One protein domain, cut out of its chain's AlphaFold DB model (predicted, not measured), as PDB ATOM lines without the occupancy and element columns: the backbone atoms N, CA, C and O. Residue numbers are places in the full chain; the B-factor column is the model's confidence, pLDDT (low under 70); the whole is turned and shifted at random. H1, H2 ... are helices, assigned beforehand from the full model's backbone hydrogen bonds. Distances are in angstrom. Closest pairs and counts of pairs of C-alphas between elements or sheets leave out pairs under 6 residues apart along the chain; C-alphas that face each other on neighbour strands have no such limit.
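What this domain is: This is residues 74 to 223 of the 1559 residues of the protein "Sterigmatocystin biosynthesis fatty acid synthase subunit alpha" of Emericella nidulans (strain FGSC A4 / ATCC 38163 / CBS 112.46 / NRRL 194 / M139) (UniProt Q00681). Two helical lobes stand end to end: H1, H2, H3 and H4 make one, H5, H6, H7 and H8 the other. They join where H1 and H7 pack side by side, running the same way at a shallow tilt of 16 degrees, and where residues 147 to 149 of H5 reach H3; within the second lobe, H8 crosses H7. The printed part has 150 residues with eight named helices, H1 to H8 in chain order, and no named strand; its class is all helix. It is compact, with a radius of gyration of the C-alphas of 15.7 A, yet elongated, spanning 44 by 28 by 26 A.

Where its parts are: The longest helix, H8, holds residues 204 to 221 and measures 25.8 A, from C-alpha 204 at (2.331, -19.569, -5.797) to C-alpha 221 at (2.771, -14.437, 19.455). H7 is residues 182 to 194, 19.5 A; H6 is residues 167 to 178, 15.7 A; H5 is residues 147 to 160, 19.4 A. H1, residues 74 to 85, 15.7 A, begins at C-alpha 74 (15.558, -17.690, 21.609). H3 is residues 106 to 120, 21.0 A. H2, residues 98 to 101, and H4, residues 133 to 140, are shorter, at 5.0 A and 10.4 A.

How they stand to each other: H8 touches H7, the hub, about perpendicular at 79 degrees; their closest C-alphas, of Thr 215 and Val 188, are 6.1 A apart. H7 touches H6 at a steep tilt of 67 degrees, opposite ways, closest at the C-alphas of Gln 185 and Arg 171, 6.1 A. H7 touches H5 with residues 189 to 193 alone, at 69 degrees, steep but only just short of about perpendicular; the closest C-alphas are those of Leu 193 and Leu 153, 6.7 A. H7 touches H1 at a shallow tilt of 16 degrees, the same way, closest at the C-alphas of Ala 194 and Arg 83, 4.8 A. H1 touches H3 at 34 degrees, opposite ways, shallow but only just short of steep, with C-alphas 81 and 112 closest at 6.9 A. H1 touches H4 with residues 74 to 77 alone, C-alphas 74 and 137 being closest at 5.2 A. H3 touches H5, about perpendicular at 78 degrees, with C-alphas 119 and 148 closest at 5.2 A, and H2, with C-alphas 109 and 99 closest at 6.2 A. H8 is apart from H1, H2, H3, H4 and H5. Each O i to N i+4 pair is within hydrogen-bond range in H1, H3, H4, H5, H6 and H8, and 7 of 9 in H7; H2 is too short for one.

The domain as a whole: The C-alphas farthest apart, of Asp 126 and Ser 203, are 45.7 A apart. The printed part has no cut. The links H1 to H2 and H3 to H4 are long. The mean pLDDT of the printed part is 85.2; residue 122 is under 70.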
ATOM      1  N   ILE A  74      16.706 -16.858  21.237       87.39
ATOM      2  CA  ILE A  74      15.558 -17.690  21.609       87.39
ATOM      3  C   ILE A  74      14.679 -18.072  20.415       87.39
ATOM      4  O   ILE A  74      14.173 -19.194  20.393       87.39
ATOM      5  N   PHE A  75      14.524 -17.207  19.404       85.93
ATOM      6  CA  PHE A  75      13.735 -17.530  18.208       85.93
ATOM      7  C   PHE A  75      14.369 -18.681  17.421       85.93
ATOM      8  O   PHE A  75      13.688 -19.631  17.035       85.93
ATOM      9  N   ILE A  76      15.690 -18.638  17.223       88.52
ATOM     10  CA  ILE A  76      16.424 -19.691  16.511       88.52
ATOM     11  C   ILE A  76      16.454 -20.975  17.349       88.52
ATOM     12  O   ILE A  76      16.159 -22.057  16.838       88.52
ATOM     13  N   ILE A  77      16.752 -20.862  18.648       88.65
ATOM     14  CA  ILE A  77      16.832 -22.004  19.568       88.65
ATOM     15  C   ILE A  77      15.484 -22.724  19.641       88.65
ATOM     16  O   ILE A  77      15.432 -23.938  19.439       88.65
ATOM     17  N   ARG A  78      14.377 -22.003  19.879       89.92
ATOM     18  CA  ARG A  78      13.041 -22.613  19.929       89.92
ATOM     19  C   ARG A  78      12.672 -23.238  18.596       89.92
ATOM     20  O   ARG A  78      12.167 -24.355  18.614       89.92
ATOM     21  N   ALA A  79      12.968 -22.599  17.462       88.84
ATOM     22  CA  ALA A  79      12.660 -23.167  16.154       88.84
ATOM     23  C   ALA A  79      13.429 -24.474  15.878       88.84
ATOM     24  O   ALA A  79      12.830 -25.468  15.456       88.84
ATOM     25  N   LEU A  80      14.735 -24.517  16.169       90.31
ATOM     26  CA  LEU A  80      15.557 -25.721  15.995       90.31
ATOM     27  C   LEU A  80      15.146 -26.839  16.967       90.31
ATOM     28  O   LEU A  80      14.972 -27.988  16.544       90.31
ATOM     29  N   VAL A  81      14.915 -26.507  18.241       89.31
ATOM     30  CA  VAL A  81      14.475 -27.457  19.275       89.31
ATOM     31  C   VAL A  81      13.077 -28.001  18.971       89.31
ATOM     32  O   VAL A  81      12.883 -29.219  18.979       89.31
ATOM     33  N   ALA A  82      12.119 -27.137  18.625       88.97
ATOM     34  CA  ALA A  82      10.755 -27.513  18.248       88.97
ATOM     35  C   ALA A  82      10.756 -28.455  17.042       88.97
ATOM     36  O   ALA A  82      10.171 -29.540  17.089       88.97
ATOM     37  N   ARG A  83      11.512 -28.106  15.996       89.51
ATOM     38  CA  ARG A  83      11.650 -28.938  14.802       89.51
ATOM     39  C   ARG A  83      12.236 -30.312  15.120       89.51
ATOM     40  O   ARG A  83      11.721 -31.326  14.645       89.51
ATOM     41  N   LYS A  84      13.309 -30.370  15.918       87.88
ATOM     42  CA  LYS A  84      13.976 -31.636  16.255       87.88
ATOM     43  C   LYS A  84      13.105 -32.528  17.141       87.88
ATOM     44  O   LYS A  84      13.060 -33.739  16.931       87.88
ATOM     45  N   LEU A  85      12.372 -31.932  18.085       86.75
ATOM     46  CA  LEU A  85      11.419 -32.627  18.954       86.75
ATOM     47  C   LEU A  85      10.077 -32.930  18.267       86.75
ATOM     48  O   LEU A  85       9.268 -33.662  18.839       86.75
ATOM     49  N   ARG A  86       9.858 -32.419  17.044       84.36
ATOM     50  CA  ARG A  86       8.597 -32.491  16.285       84.36
ATOM     51  C   ARG A  86       7.405 -31.948  17.080       84.36
ATOM     52  O   ARG A  86       6.347 -32.571  17.125       84.36
ATOM     53  N   ARG A  87       7.615 -30.803  17.724       83.91
ATOM     54  CA  ARG A  87       6.627 -30.048  18.503       83.91
ATOM     55  C   ARG A  87       6.430 -28.663  17.898       83.91
ATOM     56  O   ARG A  87       7.250 -28.236  17.088       83.91
ATOM     57  N   SER A  88       5.360 -27.963  18.275       80.49
ATOM     58  CA  SER A  88       5.216 -26.553  17.900       80.49
ATOM     59  C   SER A  88       6.198 -25.685  18.691       80.49
ATOM     60  O   SER A  88       6.605 -26.028  19.802       80.49
ATOM     61  N   GLU A  89       6.552 -24.522  18.148       77.95
ATOM     62  CA  GLU A  89       7.416 -23.556  18.838       77.95
ATOM     63  C   GLU A  89       6.823 -23.117  20.191       77.95
ATOM     64  O   GLU A  89       7.544 -22.971  21.180       77.95
ATOM     65  N   THR A  90       5.492 -23.004  20.268       76.59
ATOM     66  CA  THR A  90       4.736 -22.643  21.477       76.59
ATOM     67  C   THR A  90       4.785 -23.697  22.589       76.59
ATOM     68  O   THR A  90       4.614 -23.336  23.748       76.59
ATOM     69  N   GLU A  91       5.065 -24.968  22.275       81.16
ATOM     70  CA  GLU A  91       5.207 -26.056  23.260       81.16
ATOM     71  C   GLU A  91       6.596 -26.113  23.919       81.16
ATOM     72  O   GLU A  91       6.787 -26.839  24.900       81.16
ATOM     73  N   ILE A  92       7.579 -25.386  23.381       87.09
ATOM     74  CA  ILE A  92       8.933 -25.331  23.935       87.09
ATOM     75  C   ILE A  92       8.991 -24.247  25.013       87.09
ATOM     76  O   ILE A  92       9.040 -23.056  24.710       87.09
ATOM     77  N   ASP A  93       8.964 -24.686  26.271       87.14
ATOM     78  CA  ASP A  93       9.059 -23.838  27.460       87.14
ATOM     79  C   ASP A  93      10.493 -23.293  27.625       87.14
ATOM     80  O   ASP A  93      11.416 -24.092  27.822       87.14
ATOM     81  N   PRO A  94      10.705 -21.963  27.551       84.91
ATOM     82  CA  PRO A  94      12.039 -21.373  27.623       84.91
ATOM     83  C   PRO A  94      12.689 -21.497  29.010       84.91
ATOM     84  O   PRO A  94      13.902 -21.357  29.121       84.91
ATOM     85  N   SER A  95      11.917 -21.796  30.062       86.18
ATOM     86  CA  SER A  95      12.452 -21.985  31.419       86.18
ATOM     87  C   SER A  95      13.147 -23.337  31.633       86.18
ATOM     88  O   SER A  95      13.817 -23.527  32.646       86.18
ATOM     89  N   ARG A  96      13.017 -24.276  30.686       88.53
ATOM     90  CA  ARG A  96      13.617 -25.617  30.763       88.53
ATOM     91  C   ARG A  96      14.934 -25.693  30.013       88.53
ATOM     92  O   ARG A  96      15.145 -24.966  29.046       88.53
ATOM     93  N   SER A  97      15.800 -26.614  30.417       90.20
ATOM     94  CA  SER A  97      17.044 -26.896  29.693       90.20
ATOM     95  C   SER A  97      16.836 -27.871  28.529       90.20
ATOM     96  O   SER A  97      15.856 -28.623  28.483       90.20
ATOM     97  N   ILE A  98      17.778 -27.915  27.578       88.11
ATOM     98  CA  ILE A  98      17.732 -28.878  26.458       88.11
ATOM     99  C   ILE A  98      17.687 -30.315  26.994       88.11
ATOM    100  O   ILE A  98      16.953 -31.158  26.471       88.11
ATOM    101  N   LYS A  99      18.423 -30.594  28.073       86.39
ATOM    102  CA  LYS A  99      18.437 -31.894  28.746       86.39
ATOM    103  C   LYS A  99      17.070 -32.284  29.309       86.39
ATOM    104  O   LYS A  99      16.650 -33.433  29.146       86.39
ATOM    105  N   GLU A 100      16.356 -31.339  29.918       86.35
ATOM    106  CA  GLU A 100      14.990 -31.552  30.408       86.35
ATOM    107  C   GLU A 100      14.002 -31.777  29.260       86.35
ATOM    108  O   GLU A 100      13.182 -32.699  29.315       86.35
ATOM    109  N   LEU A 101      14.109 -30.991  28.184       87.00
ATOM    110  CA  LEU A 101      13.249 -31.107  27.003       87.00
ATOM    111  C   LEU A 101      13.454 -32.432  26.249       87.00
ATOM    112  O   LEU A 101      12.500 -32.986  25.697       87.00
ATOM    113  N   CYS A 102      14.669 -32.988  26.270       85.83
ATOM    114  CA  CYS A 102      14.989 -34.278  25.652       85.83
ATOM    115  C   CYS A 102      14.546 -35.498  26.482       85.83
ATOM    116  O   CYS A 102      14.591 -36.625  25.975       85.83
ATOM    117  N   GLY A 103      14.135 -35.312  27.743       78.56
ATOM    118  CA  GLY A 103      13.600 -36.379  28.596       78.56
ATOM    119  C   GLY A 103      14.540 -37.580  28.775       78.56
ATOM    120  O   GLY A 103      14.084 -38.722  28.761       78.56
ATOM    121  N   GLY A 104      15.854 -37.345  28.874       71.55
ATOM    122  CA  GLY A 104      16.865 -38.394  29.079       71.55
ATOM    123  C   GLY A 104      17.364 -39.110  27.813       71.55
ATOM    124  O   GLY A 104      18.164 -40.039  27.911       71.55
ATOM    125  N   LYS A 105      16.947 -38.688  26.609       82.68
ATOM    126  CA  LYS A 105      17.466 -39.222  25.334       82.68
ATOM    127  C   LYS A 105      18.779 -38.537  24.935       82.68
ATOM    128  O   LYS A 105      18.769 -37.595  24.147       82.68
ATOM    129  N   SER A 106      19.908 -39.042  25.438       80.95
ATOM    130  CA  SER A 106      21.242 -38.450  25.207       80.95
ATOM    131  C   SER A 106      21.603 -38.265  23.722       80.95
ATOM    132  O   SER A 106      22.192 -37.249  23.371       80.95
ATOM    133  N   THR A 107      21.194 -39.169  22.822       84.69
ATOM    134  CA  THR A 107      21.446 -39.011  21.375       84.69
ATOM    135  C   THR A 107      20.796 -37.746  20.814       84.69
ATOM    136  O   THR A 107      21.432 -36.991  20.089       84.69
ATOM    137  N   LEU A 108      19.542 -37.484  21.193       85.26
ATOM    138  CA  LEU A 108      18.785 -36.339  20.689       85.26
ATOM    139  C   LEU A 108      19.285 -35.021  21.300       85.26
ATOM    140  O   LEU A 108      19.331 -34.008  20.608       85.26
ATOM    141  N   GLN A 109      19.724 -35.063  22.562       87.55
ATOM    142  CA  GLN A 109      20.411 -33.952  23.224       87.55
ATOM    143  C   GLN A 109      21.710 -33.582  22.491       87.55
ATOM    144  O   GLN A 109      21.897 -32.420  22.145       87.55
ATOM    145  N   ASN A 110      22.579 -34.555  22.201       85.77
ATOM    146  CA  ASN A 110      23.861 -34.295  21.540       85.77
ATOM    147  C   ASN A 110      23.681 -33.779  20.106       85.77
ATOM    148  O   ASN A 110      24.428 -32.910  19.668       85.77
ATOM    149  N   GLU A 111      22.676 -34.277  19.379       88.33
ATOM    150  CA  GLU A 111      22.339 -33.749  18.053       88.33
ATOM    151  C   GLU A 111      21.875 -32.288  18.112       88.33
ATOM    152  O   GLU A 111      22.272 -31.497  17.260       88.33
ATOM    153  N   LEU A 112      21.061 -31.918  19.109       88.82
ATOM    154  CA  LEU A 112      20.632 -30.530  19.303       88.82
ATOM    155  C   LEU A 112      21.803 -29.616  19.655       88.82
ATOM    156  O   LEU A 112      21.940 -28.560  19.049       88.82
ATOM    157  N   ILE A 113      22.670 -30.035  20.578       87.48
ATOM    158  CA  ILE A 113      23.873 -29.273  20.934       87.48
ATOM    159  C   ILE A 113      24.805 -29.123  19.725       87.48
ATOM    160  O   ILE A 113      25.343 -28.043  19.506       87.48
ATOM    161  N   GLY A 114      24.938 -30.156  18.886       86.68
ATOM    162  CA  GLY A 114      25.695 -30.074  17.635       86.68
ATOM    163  C   GLY A 114      25.088 -29.107  16.610       86.68
ATOM    164  O   GLY A 114      25.817 -28.327  16.000       86.68
ATOM    165  N   GLU A 115      23.759 -29.116  16.428       88.43
ATOM    166  CA  GLU A 115      23.065 -28.162  15.543       88.43
ATOM    167  C   GLU A 115      23.221 -26.714  16.039       88.43
ATOM    168  O   GLU A 115      23.497 -25.831  15.224       88.43
ATOM    169  N   LEU A 116      23.123 -26.480  17.354       88.50
ATOM    170  CA  LEU A 116      23.328 -25.162  17.969       88.50
ATOM    171  C   LEU A 116      24.795 -24.711  17.911       88.50
ATOM    172  O   LEU A 116      25.063 -23.545  17.631       88.50
ATOM    173  N   GLY A 117      25.752 -25.621  18.105       86.18
ATOM    174  CA  GLY A 117      27.179 -25.322  17.974       86.18
ATOM    175  C   GLY A 117      27.549 -24.866  16.560       86.18
ATOM    176  O   GLY A 117      28.246 -23.869  16.393       86.18
ATOM    177  N   ASN A 118      27.013 -25.535  15.533       86.78
ATOM    178  CA  ASN A 118      27.192 -25.110  14.141       86.78
ATOM    179  C   ASN A 118      26.477 -23.789  13.824       86.78
ATOM    180  O   ASN A 118      26.952 -23.031  12.980       86.78
ATOM    181  N   GLU A 119      25.337 -23.524  14.464       89.37
ATOM    182  CA  GLU A 119      24.574 -22.293  14.254       89.37
ATOM    183  C   GLU A 119      25.310 -21.066  14.805       89.37
ATOM    184  O   GLU A 119      25.412 -20.061  14.107       89.37
ATOM    185  N   PHE A 120      25.876 -21.164  16.012       88.63
ATOM    186  CA  PHE A 120      26.474 -20.024  16.716       88.63
ATOM    187  C   PHE A 120      28.014 -19.948  16.646       88.63
ATOM    188  O   PHE A 120      28.587 -19.069  17.281       88.63
ATOM    189  N   GLN A 121      28.671 -20.841  15.886       71.80
ATOM    190  CA  GLN A 121      30.092 -20.902  15.451       71.80
ATOM    191  C   GLN A 121      31.235 -20.742  16.483       71.80
ATOM    192  O   GLN A 121      32.338 -21.172  16.170       71.80
ATOM    193  N   THR A 122      31.010 -20.190  17.680       66.71
ATOM    194  CA  THR A 122      31.948 -20.138  18.828       66.71
ATOM    195  C   THR A 122      31.314 -19.596  20.123       66.71
ATOM    196  O   THR A 122      31.972 -19.593  21.157       66.71
ATOM    197  N   SER A 123      30.052 -19.145  20.103       73.23
ATOM    198  CA  SER A 123      29.444 -18.392  21.217       73.23
ATOM    199  C   SER A 123      28.635 -19.234  22.218       73.23
ATOM    200  O   SER A 123      28.001 -18.675  23.110       73.23
ATOM    201  N   LEU A 124      28.599 -20.565  22.076       80.82
ATOM    202  CA  LEU A 124      27.792 -21.424  22.951       80.82
ATOM    203  C   LEU A 124      28.470 -21.588  24.333       80.82
ATOM    204  O   LEU A 124      29.627 -22.009  24.366       80.82
ATOM    205  N   PRO A 125      27.787 -21.313  25.463       79.02
ATOM    206  CA  PRO A 125      28.363 -21.490  26.798       79.02
ATOM    207  C   PRO A 125      28.745 -22.945  27.107       79.02
ATOM    208  O   PRO A 125      28.098 -23.885  26.633       79.02
ATOM    209  N   ASP A 126      29.739 -23.137  27.982       77.13
ATOM    210  CA  ASP A 126      30.074 -24.459  28.521       77.13
ATOM    211  C   ASP A 126      28.853 -25.085  29.217       77.13
ATOM    212  O   ASP A 126      28.200 -24.457  30.052       77.13
ATOM    213  N   ARG A 127      28.561 -26.354  28.896       81.47
ATOM    214  CA  ARG A 127      27.386 -27.110  29.385       81.47
ATOM    215  C   ARG A 127      26.036 -26.473  29.033       81.47
ATOM    216  O   ARG A 127      25.095 -26.516  29.830       81.47
ATOM    217  N   ALA A 128      25.920 -25.937  27.818       83.81
ATOM    218  CA  ALA A 128      24.679 -25.401  27.256       83.81
ATOM    219  C   ALA A 128      23.450 -26.330  27.405       83.81
ATOM    220  O   ALA A 128      22.320 -25.854  27.444       83.81
ATOM    221  N   GLU A 129      23.631 -27.649  27.520       85.95
ATOM    222  CA  GLU A 129      22.535 -28.598  27.742       85.95
ATOM    223  C   GLU A 129      21.850 -28.503  29.113       85.95
ATOM    224  O   GLU A 129      20.703 -28.942  29.232       85.95
ATOM    225  N   ASP A 130      22.551 -28.002  30.136       84.54
ATOM    226  CA  ASP A 130      22.096 -27.953  31.532       84.54
ATOM    227  C   ASP A 130      21.485 -26.585  31.891       84.54
ATOM    228  O   ASP A 130      20.837 -26.453  32.930       84.54
ATOM    229  N   VAL A 131      21.673 -25.584  31.031       86.62
ATOM    230  CA  VAL A 131      21.189 -24.209  31.195       86.62
ATOM    231  C   VAL A 131      19.786 -24.077  30.591       86.62
ATOM    232  O   VAL A 131      19.463 -24.756  29.610       86.62
ATOM    233  N   SER A 132      18.920 -23.246  31.183       89.87
ATOM    234  CA  SER A 132      17.586 -22.991  30.621       89.87
ATOM    235  C   SER A 132      17.698 -22.301  29.256       89.87
ATOM    236  O   SER A 132      18.663 -21.580  29.004       89.87
ATOM    237  N   LEU A 133      16.729 -22.487  28.351       89.09
ATOM    238  CA  LEU A 133      16.787 -21.805  27.048       89.09
ATOM    239  C   LEU A 133      16.768 -20.270  27.191       89.09
ATOM    240  O   LEU A 133      17.357 -19.590  26.359       89.09
ATOM    241  N   ALA A 134      16.116 -19.733  28.230       85.77
ATOM    242  CA  ALA A 134      16.081 -18.300  28.536       85.77
ATOM    243  C   ALA A 134      17.451 -17.754  28.970       85.77
ATOM    244  O   ALA A 134      17.862 -16.686  28.525       85.77
ATOM    245  N   ASP A 135      18.184 -18.505  29.792       85.68
ATOM    246  CA  ASP A 135      19.548 -18.131  30.174       85.68
ATOM    247  C   ASP A 135      20.514 -18.286  28.987       85.68
ATOM    248  O   ASP A 135      21.447 -17.498  28.835       85.68
ATOM    249  N   LEU A 136      20.267 -19.266  28.103       85.94
ATOM    250  CA  LEU A 136      21.011 -19.408  26.851       85.94
ATOM    251  C   LEU A 136      20.786 -18.208  25.917       85.94
ATOM    252  O   LEU A 136      21.729 -17.741  25.286       85.94
ATOM    253  N   ASP A 137      19.551 -17.699  25.846       86.87
ATOM    254  CA  ASP A 137      19.203 -16.485  25.099       86.87
ATOM    255  C   ASP A 137      19.910 -15.252  25.662       86.87
ATOM    256  O   ASP A 137      20.548 -14.516  24.915       86.87
ATOM    257  N   ALA A 138      19.890 -15.074  26.986       83.41
ATOM    258  CA  ALA A 138      20.593 -13.978  27.646       83.41
ATOM    259  C   ALA A 138      22.117 -14.025  27.420       83.41
ATOM    260  O   ALA A 138      22.753 -12.977  27.327       83.41
ATOM    261  N   ALA A 139      22.702 -15.224  27.311       83.46
ATOM    262  CA  ALA A 139      24.127 -15.399  27.040       83.46
ATOM    263  C   ALA A 139      24.510 -15.127  25.573       83.46
ATOM    264  O   ALA A 139      25.620 -14.667  25.313       83.46
ATOM    265  N   LEU A 140      23.619 -15.422  24.621       84.17
ATOM    266  CA  LEU A 140      23.881 -15.277  23.185       84.17
ATOM    267  C   LEU A 140      23.468 -13.906  22.627       84.17
ATOM    268  O   LEU A 140      24.097 -13.429  21.686       84.17
ATOM    269  N   GLY A 141      22.448 -13.263  23.201       81.28
ATOM    270  CA  GLY A 141      21.990 -11.927  22.819       81.28
ATOM    271  C   GLY A 141      21.373 -11.845  21.417       81.28
ATOM    272  O   GLY A 141      20.612 -12.718  20.988       81.28
ATOM    273  N   GLU A 142      21.668 -10.750  20.714       81.47
ATOM    274  CA  GLU A 142      21.247 -10.525  19.327       81.47
ATOM    275  C   GLU A 142      22.064 -11.393  18.362       81.47
ATOM    276  O   GLU A 142      23.294 -11.413  18.415       81.47
ATOM    277  N   VAL A 143      21.389 -12.100  17.452       82.44
ATOM    278  CA  VAL A 143      22.034 -13.069  16.552       82.44
ATOM    279  C   VAL A 143      21.501 -12.995  15.119       82.44
ATOM    280  O   VAL A 143      20.349 -12.646  14.862       82.44
ATOM    281  N   SER A 144      22.341 -13.387  14.160       83.37
ATOM    282  CA  SER A 144      21.962 -13.618  12.759       83.37
ATOM    283  C   SER A 144      21.789 -15.111  12.460       83.37
ATOM    284  O   SER A 144      22.299 -15.951  13.193       83.37
ATOM    285  N   LEU A 145      21.125 -15.456  11.347       86.00
ATOM    286  CA  LEU A 145      21.015 -16.855  10.914       86.00
ATOM    287  C   LEU A 145      22.389 -17.453  10.604       86.00
ATOM    288  O   LEU A 145      23.099 -16.966   9.723       86.00
ATOM    289  N   GLY A 146      22.714 -18.543  11.286       86.17
ATOM    290  CA  GLY A 146      23.912 -19.328  11.055       86.17
ATOM    291  C   GLY A 146      23.773 -20.314   9.889       86.17
ATOM    292  O   GLY A 146      22.718 -20.435   9.250       86.17
ATOM    293  N   PRO A 147      24.852 -21.057   9.584       85.72
ATOM    294  CA  PRO A 147      24.884 -22.020   8.486       85.72
ATOM    295  C   PRO A 147      23.792 -23.084   8.591       85.72
ATOM    296  O   PRO A 147      23.253 -23.510   7.564       85.72
ATOM    297  N   THR A 148      23.456 -23.505   9.815       88.32
ATOM    298  CA  THR A 148      22.438 -24.525  10.061       88.32
ATOM    299  C   THR A 148      21.078 -23.984   9.633       88.32
ATOM    300  O   THR A 148      20.467 -24.543   8.722       88.32
ATOM    301  N   SER A 149      20.617 -22.858  10.179       89.03
ATOM    302  CA  SER A 149      19.321 -22.267   9.823       89.03
ATOM    303  C   SER A 149      19.227 -21.876   8.348       89.03
ATOM    304  O   SER A 149      18.202 -22.144   7.716       89.03
ATOM    305  N   VAL A 150      20.291 -21.314   7.758       87.52
ATOM    306  CA  VAL A 150      20.324 -20.955   6.327       87.52
ATOM    307  C   VAL A 150      20.178 -22.192   5.438       87.52
ATOM    308  O   VAL A 150      19.350 -22.197   4.522       87.52
ATOM    309  N   SER A 151      20.930 -23.259   5.718       88.05
ATOM    310  CA  SER A 151      20.842 -24.521   4.971       88.05
ATOM    311  C   SER A 151      19.443 -25.139   5.068       88.05
ATOM    312  O   SER A 151      18.871 -25.614   4.083       88.05
ATOM    313  N   LEU A 152      18.844 -25.089   6.258       88.67
ATOM    314  CA  LEU A 152      17.518 -25.639   6.499       88.67
ATOM    315  C   LEU A 152      16.423 -24.825   5.815       88.67
ATOM    316  O   LEU A 152      15.528 -25.420   5.218       88.67
ATOM    317  N   LEU A 153      16.525 -23.497   5.822       89.24
ATOM    318  CA  LEU A 153      15.632 -22.616   5.071       89.24
ATOM    319  C   LEU A 153      15.713 -22.894   3.572       89.24
ATOM    320  O   LEU A 153      14.683 -23.092   2.930       89.24
ATOM    321  N   GLN A 154      16.921 -22.996   3.011       86.40
ATOM    322  CA  GLN A 154      17.095 -23.387   1.608       86.40
ATOM    323  C   GLN A 154      16.425 -24.732   1.310       86.40
ATOM    324  O   GLN A 154      15.784 -24.889   0.265       86.40
ATOM    325  N   ARG A 155      16.501 -25.693   2.239       86.88
ATOM    326  CA  ARG A 155      15.800 -26.975   2.117       86.88
ATOM    327  C   ARG A 155      14.276 -26.812   2.142       86.88
ATOM    328  O   ARG A 155      13.612 -27.453   1.333       86.88
ATOM    329  N   VAL A 156      13.715 -25.943   2.987       85.84
ATOM    330  CA  VAL A 156      12.269 -25.635   2.979       85.84
ATOM    331  C   VAL A 156      11.848 -25.056   1.623       85.84
ATOM    332  O   VAL A 156      10.889 -25.539   1.021       85.84
ATOM    333  N   PHE A 157      12.591 -24.088   1.076       88.46
ATOM    334  CA  PHE A 157      12.274 -23.498  -0.233       88.46
ATOM    335  C   PHE A 157      12.392 -24.507  -1.382       88.46
ATOM    336  O   PHE A 157      11.502 -24.610  -2.224       88.46
ATOM    337  N   THR A 158      13.452 -25.309  -1.406       85.40
ATOM    338  CA  THR A 158      13.664 -26.288  -2.484       85.40
ATOM    339  C   THR A 158      12.701 -27.477  -2.406       85.40
ATOM    340  O   THR A 158      12.206 -27.925  -3.445       85.40
ATOM    341  N   ALA A 159      12.388 -27.976  -1.204       85.09
ATOM    342  CA  ALA A 159      11.555 -29.164  -1.015       85.09
ATOM    343  C   ALA A 159      10.050 -28.865  -0.926       85.09
ATOM    344  O   ALA A 159       9.244 -29.689  -1.368       85.09
ATOM    345  N   LYS A 160       9.652 -27.721  -0.349       87.82
ATOM    346  CA  LYS A 160       8.250 -27.430   0.005       87.82
ATOM    347  C   LYS A 160       7.620 -26.277  -0.774       87.82
ATOM    348  O   LYS A 160       6.397 -26.264  -0.890       87.82
ATOM    349  N   MET A 161       8.406 -25.376  -1.366       88.41
ATOM    350  CA  MET A 161       7.883 -24.239  -2.139       88.41
ATOM    351  C   MET A 161       7.816 -24.537  -3.656       88.41
ATOM    352  O   MET A 161       8.520 -25.425  -4.171       88.41
ATOM    353  N   PRO A 162       6.949 -23.835  -4.414       84.70
ATOM    354  CA  PRO A 162       6.935 -23.898  -5.875       84.70
ATOM    355  C   PRO A 162       8.225 -23.303  -6.467       84.70
ATOM    356  O   PRO A 162       8.775 -22.347  -5.934       84.70
ATOM    357  N   ALA A 163       8.695 -23.834  -7.604       77.52
ATOM    358  CA  ALA A 163      10.024 -23.531  -8.166       77.52
ATOM    359  C   ALA A 163      10.297 -22.043  -8.474       77.52
ATOM    360  O   ALA A 163      11.450 -21.647  -8.594       77.52
ATOM    361  N   ARG A 164       9.247 -21.226  -8.616       77.98
ATOM    362  CA  ARG A 164       9.362 -19.781  -8.863       77.98
ATOM    363  C   ARG A 164       9.457 -18.934  -7.590       77.98
ATOM    364  O   ARG A 164       9.685 -17.741  -7.708       77.98
ATOM    365  N   MET A 165       9.252 -19.510  -6.405       83.10
ATOM    366  CA  MET A 165       9.286 -18.771  -5.144       83.10
ATOM    367  C   MET A 165      10.664 -18.883  -4.491       83.10
ATOM    368  O   MET A 165      11.071 -19.962  -4.066       83.10
ATOM    369  N   THR A 166      11.365 -17.756  -4.396       84.77
ATOM    370  CA  THR A 166      12.650 -17.620  -3.695       84.77
ATOM    371  C   THR A 166      12.475 -16.902  -2.356       84.77
ATOM    372  O   THR A 166      11.429 -16.304  -2.096       84.77
ATOM    373  N   VAL A 167      13.513 -16.921  -1.509       85.31
ATOM    374  CA  VAL A 167      13.539 -16.147  -0.252       85.31
ATOM    375  C   VAL A 167      13.281 -14.660  -0.522       85.31
ATOM    376  O   VAL A 167      12.537 -14.035   0.228       85.31
ATOM    377  N   SER A 168      13.822 -14.114  -1.618       83.36
ATOM    378  CA  SER A 168      13.613 -12.716  -2.014       83.36
ATOM    379  C   SER A 168      12.143 -12.413  -2.294       83.36
ATOM    380  O   SER A 168      11.628 -11.434  -1.769       83.36
ATOM    381  N   ASN A 169      11.431 -13.295  -3.007       84.57
ATOM    382  CA  ASN A 169      10.003 -13.092  -3.286       84.57
ATOM    383  C   ASN A 169       9.149 -13.090  -2.008       84.57
ATOM    384  O   ASN A 169       8.158 -12.373  -1.922       84.57
ATOM    385  N   VAL A 170       9.519 -13.902  -1.011       86.47
ATOM    386  CA  VAL A 170       8.829 -13.922   0.288       86.47
ATOM    387  C   VAL A 170       9.142 -12.655   1.080       86.47
ATOM    388  O   VAL A 170       8.221 -12.041   1.607       86.47
ATOM    389  N   ARG A 171      10.408 -12.224   1.130       89.43
ATOM    390  CA  ARG A 171      10.808 -10.977   1.804       89.43
ATOM    391  C   ARG A 171      10.121  -9.752   1.206       89.43
ATOM    392  O   ARG A 171       9.582  -8.954   1.965       89.43
ATOM    393  N   GLU A 172      10.081  -9.648  -0.122       84.23
ATOM    394  CA  GLU A 172       9.351  -8.593  -0.839       84.23
ATOM    395  C   GLU A 172       7.872  -8.586  -0.446       84.23
ATOM    396  O   GLU A 172       7.355  -7.549  -0.046       84.23
ATOM    397  N   ARG A 173       7.212  -9.752  -0.431       85.41
ATOM    398  CA  ARG A 173       5.811  -9.845  -0.004       85.41
ATOM    399  C   ARG A 173       5.590  -9.432   1.453       85.41
ATOM    400  O   ARG A 173       4.605  -8.762   1.747       85.41
ATOM    401  N   LEU A 174       6.453  -9.866   2.371       87.28
ATOM    402  CA  LEU A 174       6.353  -9.515   3.793       87.28
ATOM    403  C   LEU A 174       6.568  -8.012   4.024       87.28
ATOM    404  O   LEU A 174       5.925  -7.433   4.896       87.28
ATOM    405  N   ALA A 175       7.432  -7.377   3.231       84.16
ATOM    406  CA  ALA A 175       7.597  -5.928   3.244       84.16
ATOM    407  C   ALA A 175       6.360  -5.215   2.670       84.16
ATOM    408  O   ALA A 175       5.810  -4.335   3.322       84.16
ATOM    409  N   GLU A 176       5.894  -5.625   1.488       80.35
ATOM    410  CA  GLU A 176       4.839  -4.935   0.734       80.35
ATOM    411  C   GLU A 176       3.443  -5.095   1.360       80.35
ATOM    412  O   GLU A 176       2.699  -4.126   1.474       80.35
ATOM    413  N   ILE A 177       3.075  -6.307   1.791       83.17
ATOM    414  CA  ILE A 177       1.718  -6.602   2.286       83.17
ATOM    415  C   ILE A 177       1.592  -6.392   3.798       83.17
ATOM    416  O   ILE A 177       0.517  -6.023   4.274       83.17
ATOM    417  N   TRP A 178       2.667  -6.659   4.548       83.25
ATOM    418  CA  TRP A 178       2.654  -6.691   6.016       83.25
ATOM    419  C   TRP A 178       3.523  -5.612   6.677       83.25
ATOM    420  O   TRP A 178       3.494  -5.499   7.901       83.25
ATOM    421  N   GLY A 179       4.288  -4.826   5.911       82.62
ATOM    422  CA  GLY A 179       5.115  -3.739   6.449       82.62
ATOM    423  C   GLY A 179       6.251  -4.205   7.369       82.62
ATOM    424  O   GLY A 179       6.662  -3.453   8.254       82.62
ATOM    425  N   LEU A 180       6.734  -5.447   7.216       85.95
ATOM    426  CA  LEU A 180       7.772  -6.017   8.082       85.95
ATOM    427  C   LEU A 180       9.185  -5.668   7.597       85.95
ATOM    428  O   LEU A 180       9.538  -5.946   6.449       85.95
ATOM    429  N   GLY A 181      10.015  -5.137   8.502       84.23
ATOM    430  CA  GLY A 181      11.448  -4.896   8.286       84.23
ATOM    431  C   GLY A 181      12.292  -6.176   8.187       84.23
ATOM    432  O   GLY A 181      11.797  -7.289   8.377       84.23
ATOM    433  N   PHE A 182      13.578  -6.036   7.855       85.64
ATOM    434  CA  PHE A 182      14.463  -7.161   7.523       85.64
ATOM    435  C   PHE A 182      14.601  -8.192   8.654       85.64
ATOM    436  O   PHE A 182      14.600  -9.401   8.382       85.64
ATOM    437  N   HIS A 183      14.701  -7.754   9.911       85.63
ATOM    438  CA  HIS A 183      14.851  -8.657  11.053       85.63
ATOM    439  C   HIS A 183      13.539  -9.378  11.368       85.63
ATOM    440  O   HIS A 183      13.546 -10.596  11.554       85.63
ATOM    441  N   ARG A 184      12.390  -8.692  11.291       88.00
ATOM    442  CA  ARG A 184      11.070  -9.337  11.430       88.00
ATOM    443  C   ARG A 184      10.752 -10.306  10.298       88.00
ATOM    444  O   ARG A 184      10.232 -11.388  10.557       88.00
ATOM    445  N   GLN A 185      11.118  -9.978   9.057       90.51
ATOM    446  CA  GLN A 185      11.057 -10.931   7.942       90.51
ATOM    447  C   GLN A 185      11.883 -12.180   8.254       90.51
ATOM    448  O   GLN A 185      11.448 -13.301   8.003       90.51
ATOM    449  N   THR A 186      13.076 -11.991   8.825       89.04
ATOM    450  CA  THR A 186      13.953 -13.094   9.225       89.04
ATOM    451  C   THR A 186      13.323 -13.928  10.343       89.04
ATOM    452  O   THR A 186      13.359 -15.150  10.253       89.04
ATOM    453  N   ALA A 187      12.658 -13.315  11.323       88.01
ATOM    454  CA  ALA A 187      11.914 -14.033  12.361       88.01
ATOM    455  C   ALA A 187      10.767 -14.889  11.785       88.01
ATOM    456  O   ALA A 187      10.616 -16.049  12.166       88.01
ATOM    457  N   VAL A 188      10.007 -14.372  10.809       89.83
ATOM    458  CA  VAL A 188       8.963 -15.149  10.107       89.83
ATOM    459  C   VAL A 188       9.569 -16.324   9.328       89.83
ATOM    460  O   VAL A 188       9.018 -17.426   9.335       89.83
ATOM    461  N   LEU A 189      10.731 -16.130   8.693       90.70
ATOM    462  CA  LEU A 189      11.470 -17.224   8.052       90.70
ATOM    463  C   LEU A 189      11.902 -18.284   9.084       90.70
ATOM    464  O   LEU A 189      11.737 -19.474   8.830       90.70
ATOM    465  N   VAL A 190      12.392 -17.885  10.261       89.12
ATOM    466  CA  VAL A 190      12.762 -18.818  11.344       89.12
ATOM    467  C   VAL A 190      11.560 -19.620  11.836       89.12
ATOM    468  O   VAL A 190      11.667 -20.839  11.960       89.12
ATOM    469  N   ALA A 191      10.395 -18.991  12.014       86.78
ATOM    470  CA  ALA A 191       9.164 -19.689  12.395       86.78
ATOM    471  C   ALA A 191       8.775 -20.788  11.379       86.78
ATOM    472  O   ALA A 191       8.292 -21.862  11.753       86.78
ATOM    473  N   ALA A 192       9.068 -20.584  10.088       88.47
ATOM    474  CA  ALA A 192       8.840 -21.594   9.052       88.47
ATOM    475  C   ALA A 192       9.709 -22.859   9.214       88.47
ATOM    476  O   ALA A 192       9.338 -23.915   8.701       88.47
ATOM    477  N   LEU A 193      10.832 -22.795   9.945       87.88
ATOM    478  CA  LEU A 193      11.642 -23.978  10.272       87.88
ATOM    479  C   LEU A 193      10.929 -24.920  11.250       87.88
ATOM    480  O   LEU A 193      11.127 -26.135  11.169       87.88
ATOM    481  N   ALA A 194      10.111 -24.378  12.157       83.50
ATOM    482  CA  ALA A 194       9.315 -25.151  13.112       83.50
ATOM    483  C   ALA A 194       7.950 -25.573  12.538       83.50
ATOM    484  O   ALA A 194       7.412 -26.609  12.926       83.50
ATOM    485  N   ALA A 195       7.410 -24.805  11.589       86.37
ATOM    486  CA  ALA A 195       6.102 -25.017  10.970       86.37
ATOM    487  C   ALA A 195       6.196 -25.445   9.490       86.37
ATOM    488  O   ALA A 195       5.420 -24.983   8.650       86.37
ATOM    489  N   GLU A 196       7.156 -26.311   9.144       85.51
ATOM    490  CA  GLU A 196       7.390 -26.767   7.765       85.51
ATOM    491  C   GLU A 196       6.139 -27.469   7.172       85.51
ATOM    492  O   GLU A 196       5.589 -28.377   7.808       85.51
ATOM    493  N   PRO A 197       5.692 -27.134   5.940       85.31
ATOM    494  CA  PRO A 197       4.550 -27.797   5.311       85.31
ATOM    495  C   PRO A 197       4.782 -29.306   5.147       85.31
ATOM    496  O   PRO A 197       5.826 -29.752   4.657       85.31
ATOM    497  N   HIS A 198       3.783 -30.127   5.485       81.93
ATOM    498  CA  HIS A 198       3.903 -31.585   5.358       81.93
ATOM    499  C   HIS A 198       4.166 -32.030   3.906       81.93
ATOM    500  O   HIS A 198       5.013 -32.896   3.668       81.93
ATOM    501  N   SER A 199       3.530 -31.387   2.926       85.25
ATOM    502  CA  SER A 199       3.702 -31.632   1.488       85.25
ATOM    503  C   SER A 199       4.115 -30.359   0.738       85.25
ATOM    504  O   SER A 199       4.031 -29.253   1.263       85.25
ATOM    505  N   ARG A 200       4.611 -30.519  -0.495       87.58
ATOM    506  CA  ARG A 200       5.006 -29.393  -1.349       87.58
ATOM    507  C   ARG A 200       3.777 -28.594  -1.792       87.58
ATOM    508  O   ARG A 200       2.826 -29.176  -2.309       87.58
ATOM    509  N   LEU A 201       3.830 -27.274  -1.643       87.37
ATOM    510  CA  LEU A 201       2.785 -26.354  -2.085       87.37
ATOM    511  C   LEU A 201       2.820 -26.235  -3.618       87.37
ATOM    512  O   LEU A 201       3.873 -26.000  -4.213       87.37
ATOM    513  N   THR A 202       1.676 -26.457  -4.268       79.98
ATOM    514  CA  THR A 202       1.586 -26.649  -5.729       79.98
ATOM    515  C   THR A 202       1.411 -25.356  -6.520       79.98
ATOM    516  O   THR A 202       1.727 -25.330  -7.709       79.98
ATOM    517  N   SER A 203       0.947 -24.277  -5.888       83.79
ATOM    518  CA  SER A 203       0.753 -22.971  -6.517       83.79
ATOM    519  C   SER A 203       1.426 -21.860  -5.715       83.79
ATOM    520  O   SER A 203       1.644 -21.971  -4.507       83.79
ATOM    521  N   LEU A 204       1.755 -20.770  -6.407       82.24
ATOM    522  CA  LEU A 204       2.331 -19.569  -5.797       82.24
ATOM    523  C   LEU A 204       1.350 -18.936  -4.793       82.24
ATOM    524  O   LEU A 204       1.759 -18.443  -3.751       82.24
ATOM    525  N   GLU A 205       0.050 -19.049  -5.068       81.81
ATOM    526  CA  GLU A 205      -1.031 -18.580  -4.201       81.81
ATOM    527  C   GLU A 205      -1.145 -19.389  -2.900       81.81
ATOM    528  O   GLU A 205      -1.234 -18.800  -1.826       81.81
ATOM    529  N   ALA A 206      -1.037 -20.723  -2.961       85.29
ATOM    530  CA  ALA A 206      -1.003 -21.567  -1.762       85.29
ATOM    531  C   ALA A 206       0.241 -21.286  -0.900       85.29
ATOM    532  O   ALA A 206       0.161 -21.278   0.327       85.29
ATOM    533  N   ALA A 207       1.385 -21.016  -1.538       87.50
ATOM    534  CA  ALA A 207       2.604 -20.620  -0.837       87.50
ATOM    535  C   ALA A 207       2.454 -19.262  -0.141       87.50
ATOM    536  O   ALA A 207       2.817 -19.120   1.023       87.50
ATOM    537  N   TYR A 208       1.847 -18.286  -0.810       88.00
ATOM    538  CA  TYR A 208       1.539 -16.995  -0.210       88.00
ATOM    539  C   TYR A 208       0.543 -17.078   0.949       88.00
ATOM    540  O   TYR A 208       0.762 -16.419   1.959       88.00
ATOM    541  N   GLN A 209      -0.494 -17.917   0.862       86.22
ATOM    542  CA  GLN A 209      -1.411 -18.154   1.984       86.22
ATOM    543  C   GLN A 209      -0.700 -18.765   3.199       86.22
ATOM    544  O   GLN A 209      -0.981 -18.370   4.327       86.22
ATOM    545  N   TYR A 210       0.242 -19.687   2.981       90.53
ATOM    546  CA  TYR A 210       1.064 -20.254   4.053       90.53
ATOM    547  C   TYR A 210       1.923 -19.187   4.751       90.53
ATOM    548  O   TYR A 210       1.917 -19.106   5.978       90.53
ATOM    549  N   TRP A 211       2.620 -18.341   3.985       90.79
ATOM    550  CA  TRP A 211       3.453 -17.269   4.545       90.79
ATOM    551  C   TRP A 211       2.631 -16.176   5.233       90.79
ATOM    552  O   TRP A 211       3.017 -15.713   6.305       90.79
ATOM    553  N   ASP A 212       1.486 -15.801   4.663       86.36
ATOM    554  CA  ASP A 212       0.546 -14.865   5.286       86.36
ATOM    555  C   ASP A 212       0.036 -15.432   6.629       86.36
ATOM    556  O   ASP A 212       0.061 -14.733   7.637       86.36
ATOM    557  N   GLY A 213      -0.327 -16.722   6.681       87.12
ATOM    558  CA  GLY A 213      -0.765 -17.389   7.914       87.12
ATOM    559  C   GLY A 213       0.331 -17.508   8.981       87.12
ATOM    560  O   GLY A 213       0.064 -17.312  10.165       87.12
ATOM    561  N   LEU A 214       1.583 -17.769   8.582       88.14
ATOM    562  CA  LEU A 214       2.729 -17.713   9.498       88.14
ATOM    563  C   LEU A 214       2.967 -16.308  10.046       88.14
ATOM    564  O   LEU A 214       3.305 -16.154  11.215       88.14
ATOM    565  N   THR A 215       2.787 -15.293   9.204       88.22
ATOM    566  CA  THR A 215       2.969 -13.893   9.588       88.22
ATOM    567  C   THR A 215       1.921 -13.471  10.612       88.22
ATOM    568  O   THR A 215       2.267 -12.862  11.622       88.22
ATOM    569  N   GLU A 216       0.661 -13.872  10.418       86.17
ATOM    570  CA  GLU A 216      -0.406 -13.678  11.405       86.17
ATOM    571  C   GLU A 216      -0.096 -14.386  12.732       86.17
ATOM    572  O   GLU A 216      -0.220 -13.771  13.794       86.17
ATOM    573  N   ALA A 217       0.361 -15.643  12.691       83.55
ATOM    574  CA  ALA A 217       0.735 -16.395  13.892       83.55
ATOM    575  C   ALA A 217       1.917 -15.749  14.641       83.55
ATOM    576  O   ALA A 217       1.886 -15.623  15.868       83.55
ATOM    577  N   TYR A 218       2.931 -15.285  13.906       86.41
ATOM    578  CA  TYR A 218       4.059 -14.533  14.454       86.41
ATOM    579  C   TYR A 218       3.590 -13.228  15.114       86.41
ATOM    580  O   TYR A 218       3.930 -12.972  16.271       86.41
ATOM    581  N   GLY A 219       2.745 -12.445  14.432       82.90
ATOM    582  CA  GLY A 219       2.169 -11.212  14.972       82.90
ATOM    583  C   GLY A 219       1.390 -11.440  16.268       82.90
ATOM    584  O   GLY A 219       1.612 -10.734  17.252       82.90
ATOM    585  N   GLN A 220       0.555 -12.483  16.314       82.36
ATOM    586  CA  GLN A 220      -0.187 -12.873  17.518       82.36
ATOM    587  C   GLN A 220       0.739 -13.265  18.678       82.36
ATOM    588  O   GLN A 220       0.478 -12.870  19.812       82.36
ATOM    589  N   SER A 221       1.832 -13.992  18.411       77.01
ATOM    590  CA  SER A 221       2.771 -14.437  19.455       77.01
ATOM    591  C   SER A 221       3.496 -13.290  20.174       77.01
ATOM    592  O   SER A 221       3.873 -13.440  21.334       77.01
ATOM    593  N   LEU A 222       3.647 -12.139  19.508       77.11
ATOM    594  CA  LEU A 222       4.313 -10.940  20.029       77.11
ATOM    595  C   LEU A 222       3.347  -9.818  20.433       77.11
ATOM    596  O   LEU A 222       3.795  -8.753  20.855       77.11
ATOM    597  N   GLY A 223       2.033 -10.022  20.290       75.82
ATOM    598  CA  GLY A 223       1.030  -8.987  20.556       75.82
ATOM    599  C   GLY A 223       1.018  -7.837  19.536       75.82
ATOM    600  O   GLY A 223       0.571  -6.738  19.864       75.82
TER     601      GLY A 223